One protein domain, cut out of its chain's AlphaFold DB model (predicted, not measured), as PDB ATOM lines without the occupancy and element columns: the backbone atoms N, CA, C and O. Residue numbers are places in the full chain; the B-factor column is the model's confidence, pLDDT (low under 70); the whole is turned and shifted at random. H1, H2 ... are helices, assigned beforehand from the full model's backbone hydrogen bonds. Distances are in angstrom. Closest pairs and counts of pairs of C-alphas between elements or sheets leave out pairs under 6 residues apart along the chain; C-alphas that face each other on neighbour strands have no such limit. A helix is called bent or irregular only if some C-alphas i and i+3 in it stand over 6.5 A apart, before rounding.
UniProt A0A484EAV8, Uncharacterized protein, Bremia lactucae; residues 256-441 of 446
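This is residues 256 to 441 of the 446 residues of an uncharacterized protein of Bremia lactucae (UniProt A0A484EAV8). The helical hairpin of H4 and H5, with H5 the longest helix by residues, runs through the middle of this pile of mostly crossed helices. H1, H2 and H3 pack on one side of it, while on the other side H7 crosses H5 and is followed outward by H8 and H10, with H6 and H9 at the margins. The printed part has 186 residues with ten named helices, H1 to H10 in chain order, and no named strand; the class is all helix. The whole is compact, with a radius of gyration of the C-alphas of 17.1 A, and the C-alphas span 53 by 38 by 34 A.

H1 takes residues 256 to 274 and is 26.0 A long from first to last C-alpha, beginning at C-alpha 256 at (22.721, 84.165, 81.962). H2 follows at residues 279 to 288, 14.2 A, and H3 at residues 298 to 307, 14.1 A. H4, residues 311 to 323, is 18.9 A long and irregular, but only just: C-alphas 318 and 321 are 6.8 A apart. H5, residues 328 to 350, is 33.7 A long and runs from C-alpha 328 at (-9.634, 58.795, 72.761) to C-alpha 350 at (22.339, 66.932, 66.100). H6 is residues 355 to 363, 12.1 A, and H7 residues 376 to 388, 18.2 A. H8, residues 392 to 407, measures 22.4 A, and H9, residues 409 to 419, 15.9 A. H10, residues 427 to 440, measures 20.3 A and ends at C-alpha 440 at (23.143, 36.346, 62.627).

H1 and H2 form a helical hairpin at a steep tilt of 40 degrees; H1 touches H2 with residues 270 to 273 alone, and the closest C-alphas, of Ile 273 and Pro 279, are 4.9 A apart. H1 touches H4 with residues 270 to 274 alone, closest at Tyr 274 and Lys 313, whose C-alphas are 6.6 A apart. H3 touches H5, closest at the C-alphas of Ala 306 and Ile 344, 5.3 A apart. H4 and H5 form a second helical hairpin, opposite ways at a tilt of 37 degrees, only just steep; their closest C-alphas, of Leu 318 and Ala 337, are 5.2 A apart. H7 touches H5 with 26 pairs of C-alphas within 8 A, closest at Leu 341 and Ala 384, 4.5 A. H7 also touches H4 about perpendicular, at 90 degrees, with residues 376 to 381 alone; the closest C-alphas are those of Trp 316 and Val 377, 4.9 A apart. H7 and H8 form a third helical hairpin at a steep tilt of 45 degrees, and the closest C-alphas, of Val 386 and Gly 395, are 3.9 A apart. H6 touches H8, closest at the C-alphas of Ala 356 and Val 406, 5.2 A apart. H10 touches H8 about perpendicular, at 83 degrees, closest at the C-alphas of Tyr 400 and Phe 432, 6.3 A apart. H9 touches H10, closest at the C-alphas of Ile 416 and Val 429, 6.5 A apart. Among the pairs that are apart are H1 and H10, and H5 and H8. Every O i to N i+4 pair is within hydrogen-bond range in H1, H2, H3, H5, H6, H7, H8 and H10; in H4 it is 5 of 9 and in H9 6 of 7.

The two C-alphas farthest apart, of Asn 257 and Lys 441, are 56.0 A apart. The printed part has no cut. The link from H6 to H7, residues 364 to 375, is long; those from H2 to H3 and from H9 to H10 are short but not tight. The mean pLDDT of the printed part is 77.6, and 45 residues are under 70, among them 256 to 263, 289 to 304 and 364 to 371.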
ATOM      1  N   VAL A 256      22.423  85.283  81.051       51.59
ATOM      2  CA  VAL A 256      22.721  84.165  81.962       51.59
ATOM      3  C   VAL A 256      21.758  84.122  83.146       51.59
ATOM      4  O   VAL A 256      21.217  83.064  83.438       51.59
ATOM      5  N   ASN A 257      21.468  85.254  83.796       57.81
ATOM      6  CA  ASN A 257      20.465  85.293  84.873       57.81
ATOM      7  C   ASN A 257      19.058  84.988  84.365       57.81
ATOM      8  O   ASN A 257      18.272  84.327  85.046       57.81
ATOM      9  N   LYS A 258      18.757  85.441  83.148       60.47
ATOM     10  CA  LYS A 258      17.528  85.096  82.450       60.47
ATOM     11  C   LYS A 258      17.468  83.595  82.180       60.47
ATOM     12  O   LYS A 258      16.535  82.965  82.658       60.47
ATOM     13  N   TYR A 259      18.515  83.009  81.593       57.81
ATOM     14  CA  TYR A 259      18.623  81.561  81.403       57.81
ATOM     15  C   TYR A 259      18.508  80.773  82.716       57.81
ATOM     16  O   TYR A 259      17.813  79.767  82.763       57.81
ATOM     17  N   LEU A 260      19.138  81.231  83.803       60.62
ATOM     18  CA  LEU A 260      19.075  80.588  85.122       60.62
ATOM     19  C   LEU A 260      17.667  80.619  85.711       60.62
ATOM     20  O   LEU A 260      17.188  79.602  86.210       60.62
ATOM     21  N   THR A 261      17.010  81.776  85.653       65.94
ATOM     22  CA  THR A 261      15.640  81.945  86.149       65.94
ATOM     23  C   THR A 261      14.681  81.103  85.325       65.94
ATOM     24  O   THR A 261      13.839  80.397  85.874       65.94
ATOM     25  N   GLU A 262      14.837  81.130  84.009       66.31
ATOM     26  CA  GLU A 262      14.029  80.380  83.062       66.31
ATOM     27  C   GLU A 262      14.215  78.863  83.225       66.31
ATOM     28  O   GLU A 262      13.234  78.131  83.362       66.31
ATOM     29  N   TRP A 263      15.461  78.391  83.312       68.00
ATOM     30  CA  TRP A 263      15.794  76.987  83.552       68.00
ATOM     31  C   TRP A 263      15.286  76.509  84.908       68.00
ATOM     32  O   TRP A 263      14.698  75.437  84.992       68.00
ATOM     33  N   GLN A 264      15.490  77.288  85.972       72.19
ATOM     34  CA  GLN A 264      15.024  76.919  87.307       72.19
ATOM     35  C   GLN A 264      13.497  76.905  87.379       72.19
ATOM     36  O   GLN A 264      12.930  75.987  87.958       72.19
ATOM     37  N   THR A 265      12.828  77.855  86.722       71.94
ATOM     38  CA  THR A 265      11.362  77.861  86.620       71.94
ATOM     39  C   THR A 265      10.863  76.612  85.898       71.94
ATOM     40  O   THR A 265       9.901  75.995  86.353       71.94
ATOM     41  N   LEU A 266      11.520  76.209  84.804       70.50
ATOM     42  CA  LEU A 266      11.159  74.991  84.080       70.50
ATOM     43  C   LEU A 266      11.459  73.728  84.896       70.50
ATOM     44  O   LEU A 266      10.634  72.824  84.928       70.50
ATOM     45  N   ASP A 267      12.613  73.657  85.551       73.31
ATOM     46  CA  ASP A 267      13.013  72.520  86.382       73.31
ATOM     47  C   ASP A 267      12.045  72.332  87.557       73.31
ATOM     48  O   ASP A 267      11.562  71.225  87.784       73.31
ATOM     49  N   ASP A 268      11.677  73.421  88.235       78.50
ATOM     50  CA  ASP A 268      10.679  73.416  89.304       78.50
ATOM     51  C   ASP A 268       9.287  73.037  88.774       78.50
ATOM     52  O   ASP A 268       8.532  72.334  89.450       78.50
ATOM     53  N   ALA A 269       8.927  73.483  87.564       77.75
ATOM     54  CA  ALA A 269       7.677  73.097  86.914       77.75
ATOM     55  C   ALA A 269       7.665  71.601  86.573       77.75
ATOM     56  O   ALA A 269       6.713  70.912  86.927       77.75
ATOM     57  N   LEU A 270       8.729  71.074  85.967       77.62
ATOM     58  CA  LEU A 270       8.860  69.652  85.649       77.62
ATOM     59  C   LEU A 270       8.897  68.786  86.909       77.62
ATOM     60  O   LEU A 270       8.305  67.713  86.917       77.62
ATOM     61  N   GLU A 271       9.518  69.252  87.991       82.31
ATOM     62  CA  GLU A 271       9.506  68.553  89.278       82.31
ATOM     63  C   GLU A 271       8.096  68.472  89.874       82.31
ATOM     64  O   GLU A 271       7.705  67.436  90.417       82.31
ATOM     65  N   LYS A 272       7.315  69.553  89.760       84.06
ATOM     66  CA  LYS A 272       5.905  69.573  90.173       84.06
ATOM     67  C   LYS A 272       5.056  68.652  89.301       84.06
ATOM     68  O   LYS A 272       4.272  67.882  89.844       84.06
ATOM     69  N   ILE A 273       5.250  68.693  87.984       84.56
ATOM     70  CA  ILE A 273       4.552  67.843  87.011       84.56
ATOM     71  C   ILE A 273       4.861  66.367  87.262       84.56
ATOM     72  O   ILE A 273       3.951  65.549  87.323       84.56
ATOM     73  N   TYR A 274       6.131  66.026  87.468       82.44
ATOM     74  CA  TYR A 274       6.563  64.659  87.758       82.44
ATOM     75  C   TYR A 274       5.896  64.094  89.022       82.44
ATOM     76  O   TYR A 274       5.597  62.906  89.084       82.44
ATOM     77  N   LYS A 275       5.630  64.946  90.020       86.81
ATOM     78  CA  LYS A 275       4.925  64.585  91.263       86.81
ATOM     79  C   LYS A 275       3.401  64.717  91.171       86.81
ATOM     80  O   LYS A 275       2.722  64.493  92.172       86.81
ATOM     81  N   SER A 276       2.865  65.118  90.023       88.06
ATOM     82  CA  SER A 276       1.429  65.297  89.830       88.06
ATOM     83  C   SER A 276       0.706  63.965  89.669       88.06
ATOM     84  O   SER A 276       1.261  62.975  89.197       88.06
ATOM     85  N   ASN A 277      -0.589  63.969  89.985       85.62
ATOM     86  CA  ASN A 277      -1.489  62.857  89.696       85.62
ATOM     87  C   ASN A 277      -1.799  62.720  88.195       85.62
ATOM     88  O   ASN A 277      -2.349  61.700  87.786       85.62
ATOM     89  N   ARG A 278      -1.509  63.747  87.378       85.62
ATOM     90  CA  ARG A 278      -1.713  63.731  85.918       85.62
ATOM     91  C   ARG A 278      -0.520  64.364  85.180       85.62
ATOM     92  O   ARG A 278      -0.683  65.408  84.549       85.62
ATOM     93  N   PRO A 279       0.670  63.738  85.229       85.00
ATOM     94  CA  PRO A 279       1.913  64.347  84.757       85.00
ATOM     95  C   PRO A 279       1.857  64.763  83.287       85.00
ATOM     96  O   PRO A 279       2.280  65.857  82.929       85.00
ATOM     97  N   LEU A 280       1.296  63.920  82.418       85.25
ATOM     98  CA  LEU A 280       1.239  64.248  80.999       85.25
ATOM     99  C   LEU A 280       0.261  65.392  80.695       85.25
ATOM    100  O   LEU A 280       0.604  66.274  79.919       85.25
ATOM    101  N   ASN A 281      -0.914  65.427  81.329       84.94
ATOM    102  CA  ASN A 281      -1.865  66.532  81.146       84.94
ATOM    103  C   ASN A 281      -1.283  67.863  81.627       84.94
ATOM    104  O   ASN A 281      -1.463  68.890  80.973       84.94
ATOM    105  N   ASP A 282      -0.547  67.849  82.737       83.94
ATOM    106  CA  ASP A 282       0.114  69.051  83.236       83.94
ATOM    107  C   ASP A 282       1.286  69.461  82.332       83.94
ATOM    108  O   ASP A 282       1.502  70.653  82.114       83.94
ATOM    109  N   LEU A 283       2.002  68.497  81.736       83.75
ATOM    110  CA  LEU A 283       3.020  68.758  80.716       83.75
ATOM    111  C   LEU A 283       2.407  69.337  79.435       83.75
ATOM    112  O   LEU A 283       2.919  70.323  78.917       83.75
ATOM    113  N   MET A 284       1.299  68.781  78.948       84.38
ATOM    114  CA  MET A 284       0.552  69.313  77.805       84.38
ATOM    115  C   MET A 284       0.067  70.731  78.089       84.38
ATOM    116  O   MET A 284       0.298  71.621  77.288       84.38
ATOM    117  N   THR A 285      -0.491  70.974  79.276       82.44
ATOM    118  CA  THR A 285      -0.919  72.309  79.715       82.44
ATOM    119  C   THR A 285       0.261  73.284  79.773       82.44
ATOM    120  O   THR A 285       0.134  74.439  79.372       82.44
ATOM    121  N   LEU A 286       1.431  72.833  80.237       76.69
ATOM    122  CA  LEU A 286       2.657  73.632  80.229       76.69
ATOM    123  C   LEU A 286       3.093  73.994  78.798       76.69
ATOM    124  O   LEU A 286       3.525  75.122  78.563       76.69
ATOM    125  N   PHE A 287       2.957  73.062  77.850       73.94
ATOM    126  CA  PHE A 287       3.254  73.274  76.431       73.94
ATOM    127  C   PHE A 287       2.231  74.189  75.737       73.94
ATOM    128  O   PHE A 287       2.628  75.133  75.056       73.94
ATOM    129  N   ASP A 288       0.935  73.938  75.929       73.06
ATOM    130  CA  ASP A 288      -0.173  74.634  75.266       73.06
ATOM    131  C   ASP A 288      -0.340  76.066  75.762       73.06
ATOM    132  O   ASP A 288      -0.680  76.961  74.988       73.06
ATOM    133  N   ASN A 289      -0.061  76.317  77.045       66.88
ATOM    134  CA  ASN A 289      -0.179  77.661  77.587       66.88
ATOM    135  C   ASN A 289       0.808  78.637  76.940       66.88
ATOM    136  O   ASN A 289       0.553  79.836  77.003       66.88
ATOM    137  N   GLY A 290       1.924  78.188  76.345       55.38
ATOM    138  CA  GLY A 290       2.901  79.065  75.676       55.38
ATOM    139  C   GLY A 290       3.415  80.243  76.531       55.38
ATOM    140  O   GLY A 290       4.054  81.153  76.008       55.38
ATOM    141  N   PHE A 291       3.118  80.254  77.839       42.31
ATOM    142  CA  PHE A 291       3.130  81.444  78.699       42.31
ATOM    143  C   PHE A 291       4.258  81.451  79.724       42.31
ATOM    144  O   PHE A 291       4.290  82.303  80.610       42.31
ATOM    145  N   LEU A 292       5.231  80.555  79.595       40.41
ATOM    146  CA  LEU A 292       6.548  80.822  80.151       40.41
ATOM    147  C   LEU A 292       7.372  81.477  79.050       40.41
ATOM    148  O   LEU A 292       8.121  80.826  78.348       40.41
ATOM    149  N   MET A 293       7.138  82.787  78.936       39.62
ATOM    150  CA  MET A 293       7.922  83.837  78.284       39.62
ATOM    151  C   MET A 293       8.223  83.695  76.773       39.62
ATOM    152  O   MET A 293       8.943  82.795  76.369       39.62
ATOM    153  N   PRO A 294       7.876  84.693  75.931       38.69
ATOM    154  CA  PRO A 294       8.389  84.841  74.551       38.69
ATOM    155  C   PRO A 294       9.927  84.838  74.425       38.69
ATOM    156  O   PRO A 294      10.477  84.752  73.333       38.69
ATOM    157  N   ALA A 295      10.621  84.975  75.554       39.09
ATOM    158  CA  ALA A 295      12.059  84.842  75.695       39.09
ATOM    159  C   ALA A 295      12.571  83.391  75.697       39.09
ATOM    160  O   ALA A 295      13.721  83.144  75.329       39.09
ATOM    161  N   LEU A 296      11.721  82.452  76.095       44.41
ATOM    162  CA  LEU A 296      11.991  81.035  76.138       44.41
ATOM    163  C   LEU A 296      11.584  80.427  74.808       44.41
ATOM    164  O   LEU A 296      10.442  80.040  74.573       44.41
ATOM    165  N   ASN A 297      12.551  80.328  73.908       52.16
ATOM    166  CA  ASN A 297      12.417  79.458  72.753       52.16
ATOM    167  C   ASN A 297      12.331  78.016  73.293       52.16
ATOM    168  O   ASN A 297      13.360  77.393  73.518       52.16
ATOM    169  N   MET A 298      11.127  77.515  73.597       50.56
ATOM    170  CA  MET A 298      10.874  76.179  74.167       50.56
ATOM    171  C   MET A 298      11.661  75.050  73.480       50.56
ATOM    172  O   MET A 298      12.209  74.215  74.197       50.56
ATOM    173  N   PRO A 299      11.828  75.042  72.140       56.22
ATOM    174  CA  PRO A 299      12.787  74.173  71.464       56.22
ATOM    175  C   PRO A 299      14.196  74.208  72.070       56.22
ATOM    176  O   PRO A 299      14.769  73.159  72.313       56.22
ATOM    177  N   ASN A 300      14.745  75.379  72.399       55.56
ATOM    178  CA  ASN A 300      16.067  75.503  73.016       55.56
ATOM    179  C   ASN A 300      16.124  74.892  74.419       55.56
ATOM    180  O   ASN A 300      17.125  74.260  74.738       55.56
ATOM    181  N   ILE A 301      15.082  75.035  75.247       55.25
ATOM    182  CA  ILE A 301      15.108  74.433  76.590       55.25
ATOM    183  C   ILE A 301      14.822  72.938  76.544       55.25
ATOM    184  O   ILE A 301      15.425  72.188  77.297       55.25
ATOM    185  N   LEU A 302      13.929  72.482  75.663       64.06
ATOM    186  CA  LEU A 302      13.755  71.055  75.390       64.06
ATOM    187  C   LEU A 302      15.055  70.449  74.883       64.06
ATOM    188  O   LEU A 302      15.396  69.349  75.292       64.06
ATOM    189  N   ASN A 303      15.810  71.184  74.065       64.75
ATOM    190  CA  ASN A 303      17.128  70.754  73.625       64.75
ATOM    191  C   ASN A 303      18.099  70.653  74.805       64.75
ATOM    192  O   ASN A 303      18.773  69.641  74.956       64.75
ATOM    193  N   SER A 304      18.124  71.660  75.674       61.25
ATOM    194  CA  SER A 304      18.897  71.651  76.918       61.25
ATOM    195  C   SER A 304      18.505  70.481  77.839       61.25
ATOM    196  O   SER A 304      19.352  69.710  78.290       61.25
ATOM    197  N   TYR A 305      17.206  70.260  78.058       71.62
ATOM    198  CA  TYR A 305      16.701  69.180  78.903       71.62
ATOM    199  C   TYR A 305      16.974  67.812  78.294       71.62
ATOM    200  O   TYR A 305      17.366  66.918  79.037       71.62
ATOM    201  N   ALA A 306      16.837  67.675  76.969       70.94
ATOM    202  CA  ALA A 306      17.114  66.456  76.218       70.94
ATOM    203  C   ALA A 306      18.544  65.968  76.457       70.94
ATOM    204  O   ALA A 306      18.776  64.771  76.621       70.94
ATOM    205  N   LEU A 307      19.491  66.898  76.487       66.94
ATOM    206  CA  LEU A 307      20.893  66.589  76.702       66.94
ATOM    207  C   LEU A 307      21.195  66.389  78.207       66.94
ATOM    208  O   LEU A 307      22.041  65.586  78.580       66.94
ATOM    209  N   SER A 308      20.434  66.998  79.115       70.31
ATOM    210  CA  SER A 308      20.716  66.886  80.552       70.31
ATOM    211  C   SER A 308      20.470  65.488  81.147       70.31
ATOM    212  O   SER A 308      19.580  64.743  80.739       70.31
ATOM    213  N   THR A 309      21.149  65.168  82.257       66.25
ATOM    214  CA  THR A 309      20.822  63.977  83.073       66.25
ATOM    215  C   THR A 309      19.430  64.041  83.702       66.25
ATOM    216  O   THR A 309      18.946  63.041  84.227       66.25
ATOM    217  N   LYS A 310      18.777  65.210  83.683       71.00
ATOM    218  CA  LYS A 310      17.409  65.381  84.174       71.00
ATOM    219  C   LYS A 310      16.364  64.906  83.164       71.00
ATOM    220  O   LYS A 310      15.242  64.635  83.586       71.00
ATOM    221  N   ASN A 311      16.746  64.676  81.897       78.44
ATOM    222  CA  ASN A 311      15.862  64.169  80.841       78.44
ATOM    223  C   ASN A 311      15.053  62.935  81.254       78.44
ATOM    224  O   ASN A 311      13.940  62.733  80.799       78.44
ATOM    225  N   VAL A 312      15.573  62.130  82.178       82.12
ATOM    226  CA  VAL A 312      14.908  60.933  82.705       82.12
ATOM    227  C   VAL A 312      13.482  61.181  83.169       82.12
ATOM    228  O   VAL A 312      12.609  60.381  82.854       82.12
ATOM    229  N   LYS A 313      13.224  62.276  83.892       84.19
ATOM    230  CA  LYS A 313      11.871  62.571  84.389       84.19
ATOM    231  C   LYS A 313      10.927  62.889  83.237       84.19
ATOM    232  O   LYS A 313       9.802  62.405  83.222       84.19
ATOM    233  N   LEU A 314      11.411  63.643  82.252       87.06
ATOM    234  CA  LEU A 314      10.655  63.946  81.041       87.06
ATOM    235  C   LEU A 314      10.395  62.678  80.222       87.06
ATOM    236  O   LEU A 314       9.251  62.423  79.869       87.06
ATOM    237  N   LEU A 315      11.411  61.842  79.988       89.94
ATOM    238  CA  LEU A 315      11.257  60.548  79.318       89.94
ATOM    239  C   LEU A 315      10.264  59.642  80.054       89.94
ATOM    240  O   LEU A 315       9.460  58.983  79.406       89.94
ATOM    241  N   TRP A 316      10.280  59.637  81.388       88.75
ATOM    242  CA  TRP A 316       9.328  58.877  82.194       88.75
ATOM    243  C   TRP A 316       7.890  59.371  81.996       88.75
ATOM    244  O   TRP A 316       7.005  58.564  81.725       88.75
ATOM    245  N   ILE A 317       7.661  60.690  82.053       87.75
ATOM    246  CA  ILE A 317       6.341  61.293  81.802       87.75
ATOM    247  C   ILE A 317       5.860  60.960  80.382       87.75
ATOM    248  O   ILE A 317       4.724  60.534  80.192       87.75
ATOM    249  N   LEU A 318       6.738  61.103  79.386       91.25
ATOM    250  CA  LEU A 318       6.429  60.839  77.978       91.25
ATOM    251  C   LEU A 318       6.223  59.351  77.673       91.25
ATOM    252  O   LEU A 318       5.642  59.026  76.642       91.25
ATOM    253  N   ALA A 319       6.681  58.445  78.536       90.62
ATOM    254  CA  ALA A 319       6.469  57.013  78.373       90.62
ATOM    255  C   ALA A 319       5.053  56.567  78.766       90.62
ATOM    256  O   ALA A 319       4.556  55.592  78.199       90.62
ATOM    257  N   GLN A 320       4.403  57.272  79.705       87.62
ATOM    258  CA  GLN A 320       3.111  56.872  80.285       87.62
ATOM    259  C   GLN A 320       2.029  56.560  79.236       87.62
ATOM    260  O   GLN A 320       1.427  55.488  79.320       87.62
ATOM    261  N   PRO A 321       1.815  57.389  78.191       88.56
ATOM    262  CA  PRO A 321       0.735  57.151  77.232       88.56
ATOM    263  C   PRO A 321       0.902  55.835  76.480       88.56
ATOM    264  O   PRO A 321      -0.080  55.224  76.076       88.56
ATOM    265  N   PHE A 322       2.141  55.374  76.284       85.50
ATOM    266  CA  PHE A 322       2.432  54.139  75.556       85.50
ATOM    267  C   PHE A 322       2.187  52.873  76.379       85.50
ATOM    268  O   PHE A 322       2.155  51.792  75.798       85.50
ATOM    269  N   GLN A 323       1.995  53.001  77.693       80.94
ATOM    270  CA  GLN A 323       1.660  51.888  78.583       80.94
ATOM    271  C   GLN A 323       0.143  51.679  78.703       80.94
ATOM    272  O   GLN A 323      -0.302  50.599  79.083       80.94
ATOM    273  N   GLU A 324      -0.665  52.680  78.344       76.31
ATOM    274  CA  GLU A 324      -2.121  52.625  78.467       76.31
ATOM    275  C   GLU A 324      -2.822  52.158  77.176       76.31
ATOM    276  O   GLU A 324      -2.494  52.555  76.043       76.31
ATOM    277  N   VAL A 325      -3.849  51.319  77.355       68.56
ATOM    278  CA  VAL A 325      -4.684  50.774  76.277       68.56
ATOM    279  C   VAL A 325      -6.062  51.443  76.289       68.56
ATOM    280  O   VAL A 325      -6.819  51.314  77.244       68.56
ATOM    281  N   GLY A 326      -6.428  52.087  75.176       65.81
ATOM    282  CA  GLY A 326      -7.835  52.188  74.763       65.81
ATOM    283  C   GLY A 326      -8.695  53.325  75.332       65.81
ATOM    284  O   GLY A 326      -9.769  53.064  75.865       65.81
ATOM    285  N   SER A 327      -8.334  54.591  75.082       67.62
ATOM    286  CA  SER A 327      -9.293  55.713  75.097       67.62
ATOM    287  C   SER A 327      -8.952  56.777  74.033       67.62
ATOM    288  O   SER A 327      -7.843  56.797  73.500       67.62
ATOM    289  N   LYS A 328      -9.898  57.667  73.685       72.50
ATOM    290  CA  LYS A 328      -9.634  58.795  72.761       72.50
ATOM    291  C   LYS A 328      -8.603  59.769  73.347       72.50
ATOM    292  O   LYS A 328      -7.753  60.255  72.611       72.50
ATOM    293  N   GLN A 329      -8.655  59.995  74.658       75.50
ATOM    294  CA  GLN A 329      -7.699  60.835  75.375       75.50
ATOM    295  C   GLN A 329      -6.277  60.258  75.276       75.50
ATOM    296  O   GLN A 329      -5.356  60.972  74.901       75.50
ATOM    297  N   VAL A 330      -6.129  58.936  75.430       81.69
ATOM    298  CA  VAL A 330      -4.847  58.225  75.258       81.69
ATOM    299  C   VAL A 330      -4.247  58.445  73.861       81.69
ATOM    300  O   VAL A 330      -3.029  58.431  73.703       81.69
ATOM    301  N   ARG A 331      -5.063  58.673  72.824       84.88
ATOM    302  CA  ARG A 331      -4.554  58.977  71.477       84.88
ATOM    303  C   ARG A 331      -3.941  60.375  71.387       84.88
ATOM    304  O   ARG A 331      -2.850  60.506  70.845       84.88
ATOM    305  N   GLU A 332      -4.621  61.395  71.902       85.44
ATOM    306  CA  GLU A 332      -4.118  62.781  71.899       85.44
ATOM    307  C   GLU A 332      -2.828  62.893  72.729       85.44
ATOM    308  O   GLU A 332      -1.848  63.506  72.303       85.44
ATOM    309  N   GLU A 333      -2.806  62.206  73.869       89.06
ATOM    310  CA  GLU A 333      -1.656  62.070  74.761       89.06
ATOM    311  C   GLU A 333      -0.464  61.363  74.082       89.06
ATOM    312  O   GLU A 333       0.672  61.842  74.167       89.06
ATOM    313  N   LYS A 334      -0.707  60.276  73.331       90.50
ATOM    314  CA  LYS A 334       0.316  59.599  72.507       90.50
ATOM    315  C   LYS A 334       0.870  60.514  71.419       90.50
ATOM    316  O   LYS A 334       2.084  60.640  71.295       90.50
ATOM    317  N   GLU A 335       0.000  61.183  70.663       89.50
ATOM    318  CA  GLU A 335       0.417  62.095  69.590       89.50
ATOM    319  C   GLU A 335       1.259  63.258  70.138       89.50
ATOM    320  O   GLU A 335       2.243  63.666  69.516       89.50
ATOM    321  N   PHE A 336       0.913  63.788  71.317       90.12
ATOM    322  CA  PHE A 336       1.741  64.772  72.008       90.12
ATOM    323  C   PHE A 336       3.102  64.191  72.407       90.12
ATOM    324  O   PHE A 336       4.135  64.780  72.074       90.12
ATOM    325  N   ALA A 337       3.121  63.028  73.064       90.88
ATOM    326  CA  ALA A 337       4.358  62.406  73.515       90.88
ATOM    327  C   ALA A 337       5.313  62.093  72.352       90.88
ATOM    328  O   ALA A 337       6.501  62.398  72.438       90.88
ATOM    329  N   GLU A 338       4.806  61.576  71.230       92.75
ATOM    330  CA  GLU A 338       5.603  61.318  70.024       92.75
ATOM    331  C   GLU A 338       6.226  62.595  69.453       92.75
ATOM    332  O   GLU A 338       7.405  62.592  69.086       92.75
ATOM    333  N   ARG A 339       5.482  63.711  69.415       88.88
ATOM    334  CA  ARG A 339       6.035  65.000  68.964       88.88
ATOM    335  C   ARG A 339       7.212  65.437  69.831       88.88
ATOM    336  O   ARG A 339       8.236  65.851  69.291       88.88
ATOM    337  N   VAL A 340       7.088  65.328  71.155       87.81
ATOM    338  CA  VAL A 340       8.158  65.725  72.083       87.81
ATOM    339  C   VAL A 340       9.349  64.765  71.999       87.81
ATOM    340  O   VAL A 340      10.489  65.218  71.897       87.81
ATOM    341  N   LEU A 341       9.113  63.450  71.959       92.19
ATOM    342  CA  LEU A 341      10.173  62.442  71.819       92.19
ATOM    343  C   LEU A 341      10.945  62.591  70.506       92.19
ATOM    344  O   LEU A 341      12.169  62.461  70.496       92.19
ATOM    345  N   LYS A 342      10.261  62.928  69.407       91.44
ATOM    346  CA  LYS A 342      10.910  63.222  68.125       91.44
ATOM    347  C   LYS A 342      11.881  64.398  68.231       91.44
ATOM    348  O   LYS A 342      12.996  64.299  67.722       91.44
ATOM    349  N   LEU A 343      11.485  65.483  68.900       86.25
ATOM    350  CA  LEU A 343      12.359  66.641  69.126       86.25
ATOM    351  C   LEU A 343      13.585  66.256  69.963       86.25
ATOM    352  O   LEU A 343      14.707  66.583  69.587       86.25
ATOM    353  N   ILE A 344      13.387  65.497  71.046       88.75
ATOM    354  CA  ILE A 344      14.479  64.990  71.891       88.75
ATOM    355  C   ILE A 344      15.476  64.172  71.057       88.75
ATOM    356  O   ILE A 344      16.679  64.433  71.100       88.75
ATOM    357  N   GLY A 345      14.986  63.221  70.256       88.44
ATOM    358  CA  GLY A 345      15.839  62.382  69.417       88.44
ATOM    359  C   GLY A 345      16.605  63.177  68.354       88.44
ATOM    360  O   GLY A 345      17.799  62.953  68.158       88.44
ATOM    361  N   GLN A 346      15.961  64.158  67.711       86.00
ATOM    362  CA  GLN A 346      16.624  65.055  66.754       86.00
ATOM    363  C   GLN A 346      17.757  65.842  67.414       86.00
ATOM    364  O   GLN A 346      18.831  66.004  66.827       86.00
ATOM    365  N   THR A 347      17.550  66.288  68.649       79.94
ATOM    366  CA  THR A 347      18.563  67.007  69.422       79.94
ATOM    367  C   THR A 347      19.734  66.114  69.779       79.94
ATOM    368  O   THR A 347      20.876  66.541  69.601       79.94
ATOM    369  N   TRP A 348      19.483  64.878  70.212       85.31
ATOM    370  CA  TRP A 348      20.547  63.911  70.480       85.31
ATOM    371  C   TRP A 348      21.419  63.661  69.252       85.31
ATOM    372  O   TRP A 348      22.642  63.729  69.354       85.31
ATOM    373  N   ILE A 349      20.799  63.442  68.088       79.75
ATOM    374  CA  ILE A 349      21.517  63.231  66.826       79.75
ATOM    375  C   ILE A 349      22.328  64.479  66.452       79.75
ATOM    376  O   ILE A 349      23.517  64.378  66.162       79.75
ATOM    377  N   THR A 350      21.709  65.661  66.504       75.25
ATOM    378  CA  THR A 350      22.339  66.932  66.100       75.25
ATOM    379  C   THR A 350      23.559  67.274  66.955       75.25
ATOM    380  O   THR A 350      24.546  67.797  66.441       75.25
ATOM    381  N   HIS A 351      23.512  66.965  68.252       70.25
ATOM    382  CA  HIS A 351      24.576  67.296  69.202       70.25
ATOM    383  C   HIS A 351      25.527  66.128  69.480       70.25
ATOM    384  O   HIS A 351      26.378  66.245  70.360       70.25
ATOM    385  N   ASN A 352      25.398  65.012  68.749       73.88
ATOM    386  CA  ASN A 352      26.150  63.778  68.992       73.88
ATOM    387  C   ASN A 352      26.124  63.368  70.479       73.88
ATOM    388  O   ASN A 352      27.151  63.050  71.084       73.88
ATOM    389  N   TYR A 353      24.940  63.460  71.084       77.38
ATOM    390  CA  TYR A 353      24.753  63.178  72.496       77.38
ATOM    391  C   TYR A 353      24.957  61.695  72.775       77.38
ATOM    392  O   TYR A 353      24.368  60.831  72.121       77.38
ATOM    393  N   ASP A 354      25.772  61.397  73.782       80.31
ATOM    394  CA  ASP A 354      26.086  60.031  74.176       80.31
ATOM    395  C   ASP A 354      24.947  59.444  75.027       80.31
ATOM    396  O   ASP A 354      25.040  59.311  76.252       80.31
ATOM    397  N   VAL A 355      23.843  59.098  74.352       83.31
ATOM    398  CA  VAL A 355      22.665  58.443  74.949       83.31
ATOM    399  C   VAL A 355      23.084  57.168  75.683       83.31
ATOM    400  O   VAL A 355      22.549  56.864  76.747       83.31
ATOM    401  N   ALA A 356      24.086  56.451  75.161       81.25
ATOM    402  CA  ALA A 356      24.612  55.255  75.799       81.25
ATOM    403  C   ALA A 356      25.192  55.577  77.184       81.25
ATOM    404  O   ALA A 356      24.808  54.987  78.194       81.25
ATOM    405  N   LYS A 357      26.075  56.570  77.267       81.88
ATOM    406  CA  LYS A 357      26.646  57.027  78.537       81.88
ATOM    407  C   LYS A 357      25.600  57.603  79.485       81.88
ATOM    408  O   LYS A 357      25.736  57.407  80.693       81.88
ATOM    409  N   MET A 358      24.573  58.283  78.973       83.19
ATOM    410  CA  MET A 358      23.437  58.739  79.781       83.19
ATOM    411  C   MET A 358      22.738  57.543  80.437       83.19
ATOM    412  O   MET A 358      22.686  57.479  81.661       83.19
ATOM    413  N   LEU A 359      22.278  56.567  79.646       80.44
ATOM    414  CA  LEU A 359      21.618  55.361  80.157       80.44
ATOM    415  C   LEU A 359      22.530  54.601  81.131       80.44
ATOM    416  O   LEU A 359      22.112  54.255  82.232       80.44
ATOM    417  N   LYS A 360      23.816  54.441  80.797       78.44
ATOM    418  CA  LYS A 360      24.798  53.786  81.671       78.44
ATOM    419  C   LYS A 360      24.983  54.500  83.010       78.44
ATOM    420  O   LYS A 360      25.181  53.843  84.019       78.44
ATOM    421  N   ARG A 361      24.942  55.834  83.058       77.12
ATOM    422  CA  ARG A 361      25.040  56.584  84.325       77.12
ATOM    423  C   ARG A 361      23.806  56.413  85.198       77.12
ATOM    424  O   ARG A 361      23.928  56.413  86.416       77.12
ATOM    425  N   LEU A 362      22.641  56.310  84.574       72.00
ATOM    426  CA  LEU A 362      21.366  56.191  85.273       72.00
ATOM    427  C   LEU A 362      21.154  54.795  85.841       72.00
ATOM    428  O   LEU A 362      20.561  54.643  86.902       72.00
ATOM    429  N   PHE A 363      21.665  53.798  85.130       72.56
ATOM    430  CA  PHE A 363      21.353  52.402  85.374       72.56
ATOM    431  C   PHE A 363      22.582  51.526  85.618       72.56
ATOM    432  O   PHE A 363      22.472  50.311  85.665       72.56
ATOM    433  N   GLY A 364      23.764  52.127  85.768       62.09
ATOM    434  CA  GLY A 364      25.057  51.436  85.811       62.09
ATOM    435  C   GLY A 364      25.303  50.526  87.011       62.09
ATOM    436  O   GLY A 364      26.409  50.007  87.133       62.09
ATOM    437  N   ASN A 365      24.316  50.335  87.887       63.94
ATOM    438  CA  ASN A 365      24.383  49.309  88.918       63.94
ATOM    439  C   ASN A 365      23.993  47.973  88.286       63.94
ATOM    440  O   ASN A 365      22.883  47.823  87.780       63.94
ATOM    441  N   GLU A 366      24.912  47.007  88.327       59.28
ATOM    442  CA  GLU A 366      24.845  45.792  87.513       59.28
ATOM    443  C   GLU A 366      23.678  44.830  87.834       59.28
ATOM    444  O   GLU A 366      23.521  43.799  87.184       59.28
ATOM    445  N   GLU A 367      22.845  45.142  88.825       62.12
ATOM    446  CA  GLU A 367      21.800  44.242  89.324       62.12
ATOM    447  C   GLU A 367      20.451  44.354  88.584       62.12
ATOM    448  O   GLU A 367      19.644  43.437  88.696       62.12
ATOM    449  N   PHE A 368      20.206  45.400  87.779       63.59
ATOM    450  CA  PHE A 368      18.869  45.693  87.212       63.59
ATOM    451  C   PHE A 368      18.775  45.614  85.674       63.59
ATOM    452  O   PHE A 368      17.894  46.211  85.055       63.59
ATOM    453  N   TRP A 369      19.687  44.893  85.015       66.56
ATOM    454  CA  TRP A 369      19.779  44.898  83.546       66.56
ATOM    455  C   TRP A 369      18.597  44.279  82.777       66.56
ATOM    456  O   TRP A 369      18.246  44.843  81.739       66.56
ATOM    457  N   PRO A 370      17.984  43.152  83.200       61.62
ATOM    458  CA  PRO A 370      16.891  42.539  82.439       61.62
ATOM    459  C   PRO A 370      15.642  43.420  82.375       61.62
ATOM    460  O   PRO A 370      15.026  43.537  81.324       61.62
ATOM    461  N   GLU A 371      15.343  44.116  83.470       66.50
ATOM    462  CA  GLU A 371      14.197  45.023  83.595       66.50
ATOM    463  C   GLU A 371      14.394  46.313  82.790       66.50
ATOM    464  O   GLU A 371      13.445  47.052  82.533       66.50
ATOM    465  N   LEU A 372      15.628  46.600  82.358       70.31
ATOM    466  CA  LEU A 372      15.967  47.906  81.830       70.31
ATOM    467  C   LEU A 372      15.314  48.230  80.500       70.31
ATOM    468  O   LEU A 372      14.960  49.383  80.275       70.31
ATOM    469  N   ILE A 373      15.213  47.250  79.602       70.00
ATOM    470  CA  ILE A 373      14.610  47.458  78.279       70.00
ATOM    471  C   ILE A 373      13.111  47.740  78.424       70.00
ATOM    472  O   ILE A 373      12.570  48.540  77.660       70.00
ATOM    473  N   ASP A 374      12.490  47.167  79.453       71.75
ATOM    474  CA  ASP A 374      11.070  47.326  79.753       71.75
ATOM    475  C   ASP A 374      10.777  48.546  80.637       71.75
ATOM    476  O   ASP A 374       9.619  48.951  80.776       71.75
ATOM    477  N   LEU A 375      11.808  49.213  81.174       81.25
ATOM    478  CA  LEU A 375      11.606  50.475  81.874       81.25
ATOM    479  C   LEU A 375      10.983  51.513  80.926       81.25
ATOM    480  O   LEU A 375      11.499  51.734  79.822       81.25
ATOM    481  N   PRO A 376       9.948  52.250  81.377       84.62
ATOM    482  CA  PRO A 376       9.312  53.291  80.576       84.62
ATOM    483  C   PRO A 376      10.316  54.289  79.977       84.62
ATOM    484  O   PRO A 376      10.198  54.678  78.819       84.62
ATOM    485  N   VAL A 377      11.362  54.643  80.731       85.94
ATOM    486  CA  VAL A 377      12.425  55.564  80.289       85.94
ATOM    487  C   VAL A 377      13.212  55.009  79.097       85.94
ATOM    488  O   VAL A 377      13.489  55.748  78.153       85.94
ATOM    489  N   SER A 378      13.564  53.723  79.114       86.50
ATOM    490  CA  SER A 378      14.290  53.077  78.016       86.50
ATOM    491  C   SER A 378      13.414  52.956  76.778       86.50
ATOM    492  O   SER A 378      13.869  53.256  75.676       86.50
ATOM    493  N   SER A 379      12.139  52.606  76.967       87.12
ATOM    494  CA  SER A 379      11.148  52.581  75.890       87.12
ATOM    495  C   SER A 379      10.997  53.956  75.230       87.12
ATOM    496  O   SER A 379      11.096  54.078  74.007       87.12
ATOM    497  N   ALA A 380      10.870  55.018  76.031       91.31
ATOM    498  CA  ALA A 380      10.834  56.393  75.541       91.31
ATOM    499  C   ALA A 380      12.130  56.793  74.814       91.31
ATOM    500  O   ALA A 380      12.062  57.417  73.756       91.31
ATOM    501  N   ALA A 381      13.303  56.401  75.321       91.44
ATOM    502  CA  ALA A 381      14.581  56.676  74.664       91.44
ATOM    503  C   ALA A 381      14.694  55.981  73.296       91.44
ATOM    504  O   ALA A 381      15.083  56.617  72.316       91.44
ATOM    505  N   VAL A 382      14.305  54.704  73.198       91.44
ATOM    506  CA  VAL A 382      14.250  53.981  71.917       91.44
ATOM    507  C   VAL A 382      13.276  54.667  70.963       91.44
ATOM    508  O   VAL A 382      13.644  54.940  69.823       91.44
ATOM    509  N   ARG A 383      12.070  55.023  71.424       93.19
ATOM    510  CA  ARG A 383      11.080  55.743  70.607       93.19
ATOM    511  C   ARG A 383      11.611  57.090  70.119       93.19
ATOM    512  O   ARG A 383      11.437  57.402  68.946       93.19
ATOM    513  N   ALA A 384      12.303  57.858  70.958       93.69
ATOM    514  CA  ALA A 384      12.927  59.119  70.554       93.69
ATOM    515  C   ALA A 384      13.952  58.919  69.422       93.69
ATOM    516  O   ALA A 384      13.916  59.643  68.429       93.69
ATOM    517  N   ILE A 385      14.815  57.901  69.529       93.19
ATOM    518  CA  ILE A 385      15.784  57.550  68.477       93.19
ATOM    519  C   ILE A 385      15.058  57.132  67.190       93.19
ATOM    520  O   ILE A 385      15.400  57.602  66.105       93.19
ATOM    521  N   VAL A 386      14.028  56.290  67.308       93.75
ATOM    522  CA  VAL A 386      13.258  55.782  66.165       93.75
ATOM    523  C   VAL A 386      12.526  56.901  65.428       93.75
ATOM    524  O   VAL A 386      12.616  56.990  64.206       93.75
ATOM    525  N   LEU A 387      11.856  57.791  66.158       93.94
ATOM    526  CA  LEU A 387      11.087  58.904  65.594       93.94
ATOM    527  C   LEU A 387      11.964  59.981  64.938       93.94
ATOM    528  O   LEU A 387      11.483  60.731  64.082       93.94
ATOM    529  N   ALA A 388      13.227  60.092  65.354       92.88
ATOM    530  CA  ALA A 388      14.181  61.049  64.803       92.88
ATOM    531  C   ALA A 388      14.933  60.527  63.566       92.88
ATOM    532  O   ALA A 388      15.512  61.327  62.829       92.88
ATOM    533  N   ALA A 389      14.925  59.213  63.331       92.69
ATOM    534  CA  ALA A 389      15.613  58.594  62.207       92.69
ATOM    535  C   ALA A 389      14.874  58.806  60.866       92.69
ATOM    536  O   ALA A 389      13.658  59.013  60.850       92.69
ATOM    537  N   PRO A 390      15.577  58.725  59.714       91.50
ATOM    538  CA  PRO A 390      14.951  58.844  58.392       91.50
ATOM    539  C   PRO A 390      13.912  57.755  58.115       91.50
ATOM    540  O   PRO A 390      12.911  58.002  57.443       91.50
ATOM    541  N   THR A 391      14.163  56.547  58.623       93.50
ATOM    542  CA  THR A 391      13.240  55.417  58.559       93.50
ATOM    543  C   THR A 391      13.150  54.741  59.920       93.50
ATOM    544  O   THR A 391      14.111  54.732  60.692       93.50
ATOM    545  N   GLU A 392      12.006  54.116  60.192       90.94
ATOM    546  CA  GLU A 392      11.786  53.349  61.421       90.94
ATOM    547  C   GLU A 392      12.843  52.243  61.595       90.94
ATOM    548  O   GLU A 392      13.399  52.063  62.679       90.94
ATOM    549  N   SER A 393      13.193  51.541  60.508       90.69
ATOM    550  CA  SER A 393      14.214  50.490  60.552       90.69
ATOM    551  C   SER A 393      15.594  51.029  60.920       90.69
ATOM    552  O   SER A 393      16.309  50.349  61.657       90.69
ATOM    553  N   ASP A 394      15.988  52.195  60.404       91.19
ATOM    554  CA  ASP A 394      17.289  52.795  60.723       91.19
ATOM    555  C   ASP A 394      17.336  53.236  62.184       91.19
ATOM    556  O   ASP A 394      18.325  53.001  62.876       91.19
ATOM    557  N   GLY A 395      16.223  53.779  62.675       91.88
ATOM    558  CA  GLY A 395      16.048  54.138  64.071       91.88
ATOM    559  C   GLY A 395      16.215  52.954  65.021       91.88
ATOM    560  O   GLY A 395      16.990  53.032  65.974       91.88
ATOM    561  N   TYR A 396      15.568  51.821  64.735       92.69
ATOM    562  CA  TYR A 396      15.730  50.615  65.553       92.69
ATOM    563  C   TYR A 396      17.147  50.039  65.489       92.69
ATOM    564  O   TYR A 396      17.648  49.575  66.511       92.69
ATOM    565  N   LYS A 397      17.828  50.103  64.335       91.00
ATOM    566  CA  LYS A 397      19.246  49.709  64.229       91.00
ATOM    567  C   LYS A 397      20.140  50.601  65.088       91.00
ATOM    568  O   LYS A 397      20.997  50.095  65.808       91.00
ATOM    569  N   GLN A 398      19.930  51.915  65.037       91.31
ATOM    570  CA  GLN A 398      20.692  52.873  65.832       91.31
ATOM    571  C   GLN A 398      20.449  52.673  67.332       91.31
ATOM    572  O   GLN A 398      21.403  52.622  68.105       91.31
ATOM    573  N   ALA A 399      19.189  52.501  67.743       90.56
ATOM    574  CA  ALA A 399      18.833  52.211  69.126       90.56
ATOM    575  C   ALA A 399      19.460  50.893  69.605       90.56
ATOM    576  O   ALA A 399      20.060  50.854  70.677       90.56
ATOM    577  N   TYR A 400      19.401  49.839  68.788       90.62
ATOM    578  CA  TYR A 400      20.023  48.554  69.094       90.62
ATOM    579  C   TYR A 400      21.540  48.680  69.294       90.62
ATOM    580  O   TYR A 400      22.069  48.189  70.289       90.62
ATOM    581  N   TRP A 401      22.233  49.404  68.408       90.00
ATOM    582  CA  TRP A 401      23.673  49.654  68.522       90.00
ATOM    583  C   TRP A 401      24.039  50.467  69.774       90.00
ATOM    584  O   TRP A 401      24.994  50.135  70.477       90.00
ATOM    585  N   ILE A 402      23.254  51.502  70.103       87.56
ATOM    586  CA  ILE A 402      23.422  52.278  71.342       87.56
ATOM    587  C   ILE A 402      23.317  51.347  72.548       87.56
ATOM    588  O   ILE A 402      24.208  51.345  73.393       87.56
ATOM    589  N   PHE A 403      22.278  50.513  72.605       86.31
ATOM    590  CA  PHE A 403      22.080  49.570  73.704       86.31
ATOM    591  C   PHE A 403      23.224  48.539  73.759       86.31
ATOM    592  O   PHE A 403      23.763  48.298  74.836       86.31
ATOM    593  N   GLN A 404      23.703  48.006  72.628       87.50
ATOM    594  CA  GLN A 404      24.875  47.114  72.608       87.50
ATOM    595  C   GLN A 404      26.115  47.761  73.243       87.50
ATOM    596  O   GLN A 404      26.830  47.098  73.992       87.50
ATOM    597  N   ASN A 405      26.356  49.050  72.993       84.12
ATOM    598  CA  ASN A 405      27.483  49.776  73.587       84.12
ATOM    599  C   ASN A 405      27.310  50.051  75.088       84.12
ATOM    600  O   ASN A 405      28.305  50.190  75.802       84.12
ATOM    601  N   VAL A 406      26.069  50.153  75.573       80.50
ATOM    602  CA  VAL A 406      25.777  50.331  77.005       80.50
ATOM    603  C   VAL A 406      26.012  49.042  77.772       80.50
ATOM    604  O   VAL A 406      26.745  49.052  78.761       80.50
ATOM    605  N   PHE A 407      25.371  47.964  77.317       77.00
ATOM    606  CA  PHE A 407      25.257  46.715  78.071       77.00
ATOM    607  C   PHE A 407      26.383  45.734  77.769       77.00
ATOM    608  O   PHE A 407      26.699  44.911  78.614       77.00
ATOM    609  N   GLY A 408      26.993  45.834  76.590       84.06
ATOM    610  CA  GLY A 408      27.775  44.748  76.018       84.06
ATOM    611  C   GLY A 408      26.909  43.869  75.114       84.06
ATOM    612  O   GLY A 408      25.691  43.732  75.280       84.06
ATOM    613  N   LYS A 409      27.543  43.306  74.081       86.56
ATOM    614  CA  LYS A 409      26.856  42.522  73.047       86.56
ATOM    615  C   LYS A 409      26.237  41.245  73.621       86.56
ATOM    616  O   LYS A 409      25.122  40.879  73.236       86.56
ATOM    617  N   ASP A 410      26.943  40.586  74.534       84.56
ATOM    618  CA  ASP A 410      26.542  39.297  75.098       84.56
ATOM    619  C   ASP A 410      25.447  39.464  76.159       84.56
ATOM    620  O   ASP A 410      24.488  38.688  76.201       84.56
ATOM    621  N   GLU A 411      25.534  40.530  76.945       82.75
ATOM    622  CA  GLU A 411      24.575  40.927  77.968       82.75
ATOM    623  C   GLU A 411      23.247  41.334  77.335       82.75
ATOM    624  O   GLU A 411      22.211  40.773  77.690       82.75
ATOM    625  N   LEU A 412      23.254  42.207  76.319       83.19
ATOM    626  CA  LEU A 412      22.029  42.563  75.596       83.19
ATOM    627  C   LEU A 412      21.390  41.323  74.952       83.19
ATOM    628  O   LEU A 412      20.174  41.130  74.981       83.19
ATOM    629  N   ALA A 413      22.215  40.430  74.400       84.12
ATOM    630  CA  ALA A 413      21.756  39.167  73.838       84.12
ATOM    631  C   ALA A 413      21.182  38.201  74.889       84.12
ATOM    632  O   ALA A 413      20.380  37.335  74.515       84.12
ATOM    633  N   LYS A 414      21.614  38.289  76.151       83.50
ATOM    634  CA  LYS A 414      21.059  37.550  77.291       83.50
ATOM    635  C   LYS A 414      19.723  38.157  77.721       83.50
ATOM    636  O   LYS A 414      18.745  37.417  77.733       83.50
ATOM    637  N   VAL A 415      19.655  39.476  77.912       77.94
ATOM    638  CA  VAL A 415      18.425  40.202  78.279       77.94
ATOM    639  C   VAL A 415      17.297  39.928  77.279       77.94
ATOM    640  O   VAL A 415      16.227  39.465  77.660       77.94
ATOM    641  N   ILE A 416      17.564  40.066  75.974       81.19
ATOM    642  CA  ILE A 416      16.569  39.794  74.919       81.19
ATOM    643  C   ILE A 416      16.050  38.341  74.956       81.19
ATOM    644  O   ILE A 416      14.912  38.077  74.569       81.19
ATOM    645  N   ARG A 417      16.880  37.375  75.383       81.44
ATOM    646  CA  ARG A 417      16.479  35.961  75.510       81.44
ATOM    647  C   ARG A 417      15.664  35.694  76.771       81.44
ATOM    648  O   ARG A 417      14.835  34.790  76.746       81.44
ATOM    649  N   GLU A 418      15.944  36.410  77.854       78.00
ATOM    650  CA  GLU A 418      15.252  36.257  79.135       78.00
ATOM    651  C   GLU A 418      13.836  36.830  79.064       78.00
ATOM    652  O   GLU A 418      12.903  36.104  79.394       78.00
ATOM    653  N   ILE A 419      13.663  38.025  78.482       72.25
ATOM    654  CA  ILE A 419      12.340  38.645  78.273       72.25
ATOM    655  C   ILE A 419      11.445  37.775  77.372       72.25
ATOM    656  O   ILE A 419      10.240  37.685  77.564       72.25
ATOM    657  N   ASN A 420      12.030  37.032  76.425       62.94
ATOM    658  CA  ASN A 420      11.291  36.141  75.520       62.94
ATOM    659  C   ASN A 420      10.605  34.942  76.209       62.94
ATOM    660  O   ASN A 420       9.940  34.154  75.539       62.94
ATOM    661  N   LYS A 421      10.838  34.735  77.509       62.56
ATOM    662  CA  LYS A 421      10.163  33.695  78.296       62.56
ATOM    663  C   LYS A 421       8.861  34.186  78.930       62.56
ATOM    664  O   LYS A 421       8.107  33.350  79.423       62.56
ATOM    665  N   GLU A 422       8.607  35.490  78.918       60.25
ATOM    666  CA  GLU A 422       7.367  36.087  79.409       60.25
ATOM    667  C   GLU A 422       6.357  36.195  78.252       60.25
ATOM    668  O   GLU A 422       6.726  36.499  77.119       60.25
ATOM    669  N   GLU A 423       5.081  35.879  78.505       52.50
ATOM    670  CA  GLU A 423       4.027  35.789  77.471       52.50
ATOM    671  C   GLU A 423       3.712  37.132  76.781       52.50
ATOM    672  O   GLU A 423       3.086  37.143  75.720       52.50
ATOM    673  N   GLU A 424       4.183  38.254  77.328       59.66
ATOM    674  CA  GLU A 424       3.892  39.602  76.843       59.66
ATOM    675  C   GLU A 424       5.184  40.364  76.502       59.66
ATOM    676  O   GLU A 424       5.617  41.285  77.187       59.66
ATOM    677  N   VAL A 425       5.836  39.956  75.410       63.12
ATOM    678  CA  VAL A 425       7.047  40.631  74.921       63.12
ATOM    679  C   VAL A 425       6.680  41.981  74.301       63.12
ATOM    680  O   VAL A 425       5.996  42.042  73.274       63.12
ATOM    681  N   GLY A 426       7.189  43.069  74.885       72.50
ATOM    682  CA  GLY A 426       7.008  44.422  74.361       72.50
ATOM    683  C   GLY A 426       7.501  44.590  72.912       72.50
ATOM    684  O   GLY A 426       8.467  43.964  72.468       72.50
ATOM    685  N   GLU A 427       6.854  45.488  72.160       81.38
ATOM    686  CA  GLU A 427       7.129  45.777  70.739       81.38
ATOM    687  C   GLU A 427       8.623  46.027  70.442       81.38
ATOM    688  O   GLU A 427       9.167  45.529  69.453       81.38
ATOM    689  N   ILE A 428       9.306  46.754  71.329       82.44
ATOM    690  CA  ILE A 428      10.726  47.108  71.196       82.44
ATOM    691  C   ILE A 428      11.619  45.868  71.267       82.44
ATOM    692  O   ILE A 428      12.534  45.715  70.457       82.44
ATOM    693  N   VAL A 429      11.340  44.956  72.200       82.00
ATOM    694  CA  VAL A 429      12.113  43.720  72.367       82.00
ATOM    695  C   VAL A 429      11.962  42.849  71.127       82.00
ATOM    696  O   VAL A 429      12.961  42.358  70.597       82.00
ATOM    697  N   LYS A 430      10.743  42.742  70.585       85.12
ATOM    698  CA  LYS A 430      10.489  42.043  69.318       85.12
ATOM    699  C   LYS A 430      11.293  42.651  68.163       85.12
ATOM    700  O   LYS A 430      11.926  41.923  67.400       85.12
ATOM    701  N   LYS A 431      11.351  43.982  68.061       88.62
ATOM    702  CA  LYS A 431      12.171  44.669  67.047       88.62
ATOM    703  C   LYS A 431      13.667  44.420  67.239       88.62
ATOM    704  O   LYS A 431      14.374  44.162  66.269       88.62
ATOM    705  N   PHE A 432      14.164  44.414  68.474       87.06
ATOM    706  CA  PHE A 432      15.564  44.082  68.757       87.06
ATOM    707  C   PHE A 432      15.898  42.617  68.431       87.06
ATOM    708  O   PHE A 432      17.002  42.328  67.963       87.06
ATOM    709  N   GLN A 433      14.952  41.689  68.603       85.00
ATOM    710  CA  GLN A 433      15.100  40.302  68.149       85.00
ATOM    711  C   GLN A 433      15.210  40.213  66.623       85.00
ATOM    712  O   GLN A 433      16.105  39.528  66.123       85.00
ATOM    713  N   GLU A 434      14.348  40.922  65.885       87.00
ATOM    714  CA  GLU A 434      14.407  41.002  64.418       87.00
ATOM    715  C   GLU A 434      15.790  41.496  63.949       87.00
ATOM    716  O   GLU A 434      16.388  40.897  63.052       87.00
ATOM    717  N   MET A 435      16.345  42.519  64.612       86.31
ATOM    718  CA  MET A 435      17.681  43.049  64.304       86.31
ATOM    719  C   MET A 435      18.798  42.043  64.610       86.31
ATOM    720  O   MET A 435      19.675  41.823  63.776       86.31
ATOM    721  N   LYS A 436      18.739  41.357  65.757       83.44
ATOM    722  CA  LYS A 436      19.709  40.309  66.109       83.44
ATOM    723  C   LYS A 436      19.682  39.141  65.118       83.44
ATOM    724  O   LYS A 436      20.730  38.614  64.748       83.44
ATOM    725  N   LEU A 437      18.495  38.725  64.673       82.69
ATOM    726  CA  LEU A 437      18.347  37.682  63.654       82.69
ATOM    727  C   LEU A 437      18.908  38.127  62.299       82.69
ATOM    728  O   LEU A 437      19.475  37.303  61.580       82.69
ATOM    729  N   ALA A 438      18.783  39.413  61.959       82.00
ATOM    730  CA  ALA A 438      19.391  39.979  60.760       82.00
ATOM    731  C   ALA A 438      20.931  40.006  60.835       82.00
ATOM    732  O   ALA A 438      21.567  39.722  59.827       82.00
ATOM    733  N   GLU A 439      21.531  40.263  62.006       80.12
ATOM    734  CA  GLU A 439      22.992  40.173  62.202       80.12
ATOM    735  C   GLU A 439      23.529  38.737  62.121       80.12
ATOM    736  O   GLU A 439      24.653  38.514  61.673       80.12
ATOM    737  N   LEU A 440      22.745  37.757  62.584       68.25
ATOM    738  CA  LEU A 440      23.143  36.346  62.627       68.25
ATOM    739  C   LEU A 440      22.969  35.618  61.295       68.25
ATOM    740  O   LEU A 440      23.565  34.556  61.120       68.25
ATOM    741  N   LYS A 441      22.173  36.152  60.361       62.44
ATOM    742  CA  LYS A 441      22.164  35.658  58.982       62.44
ATOM    743  C   LYS A 441      23.503  36.052  58.359       62.44
ATOM    744  O   LYS A 441      23.707  37.236  58.094       62.44
TER     745      LYS A 441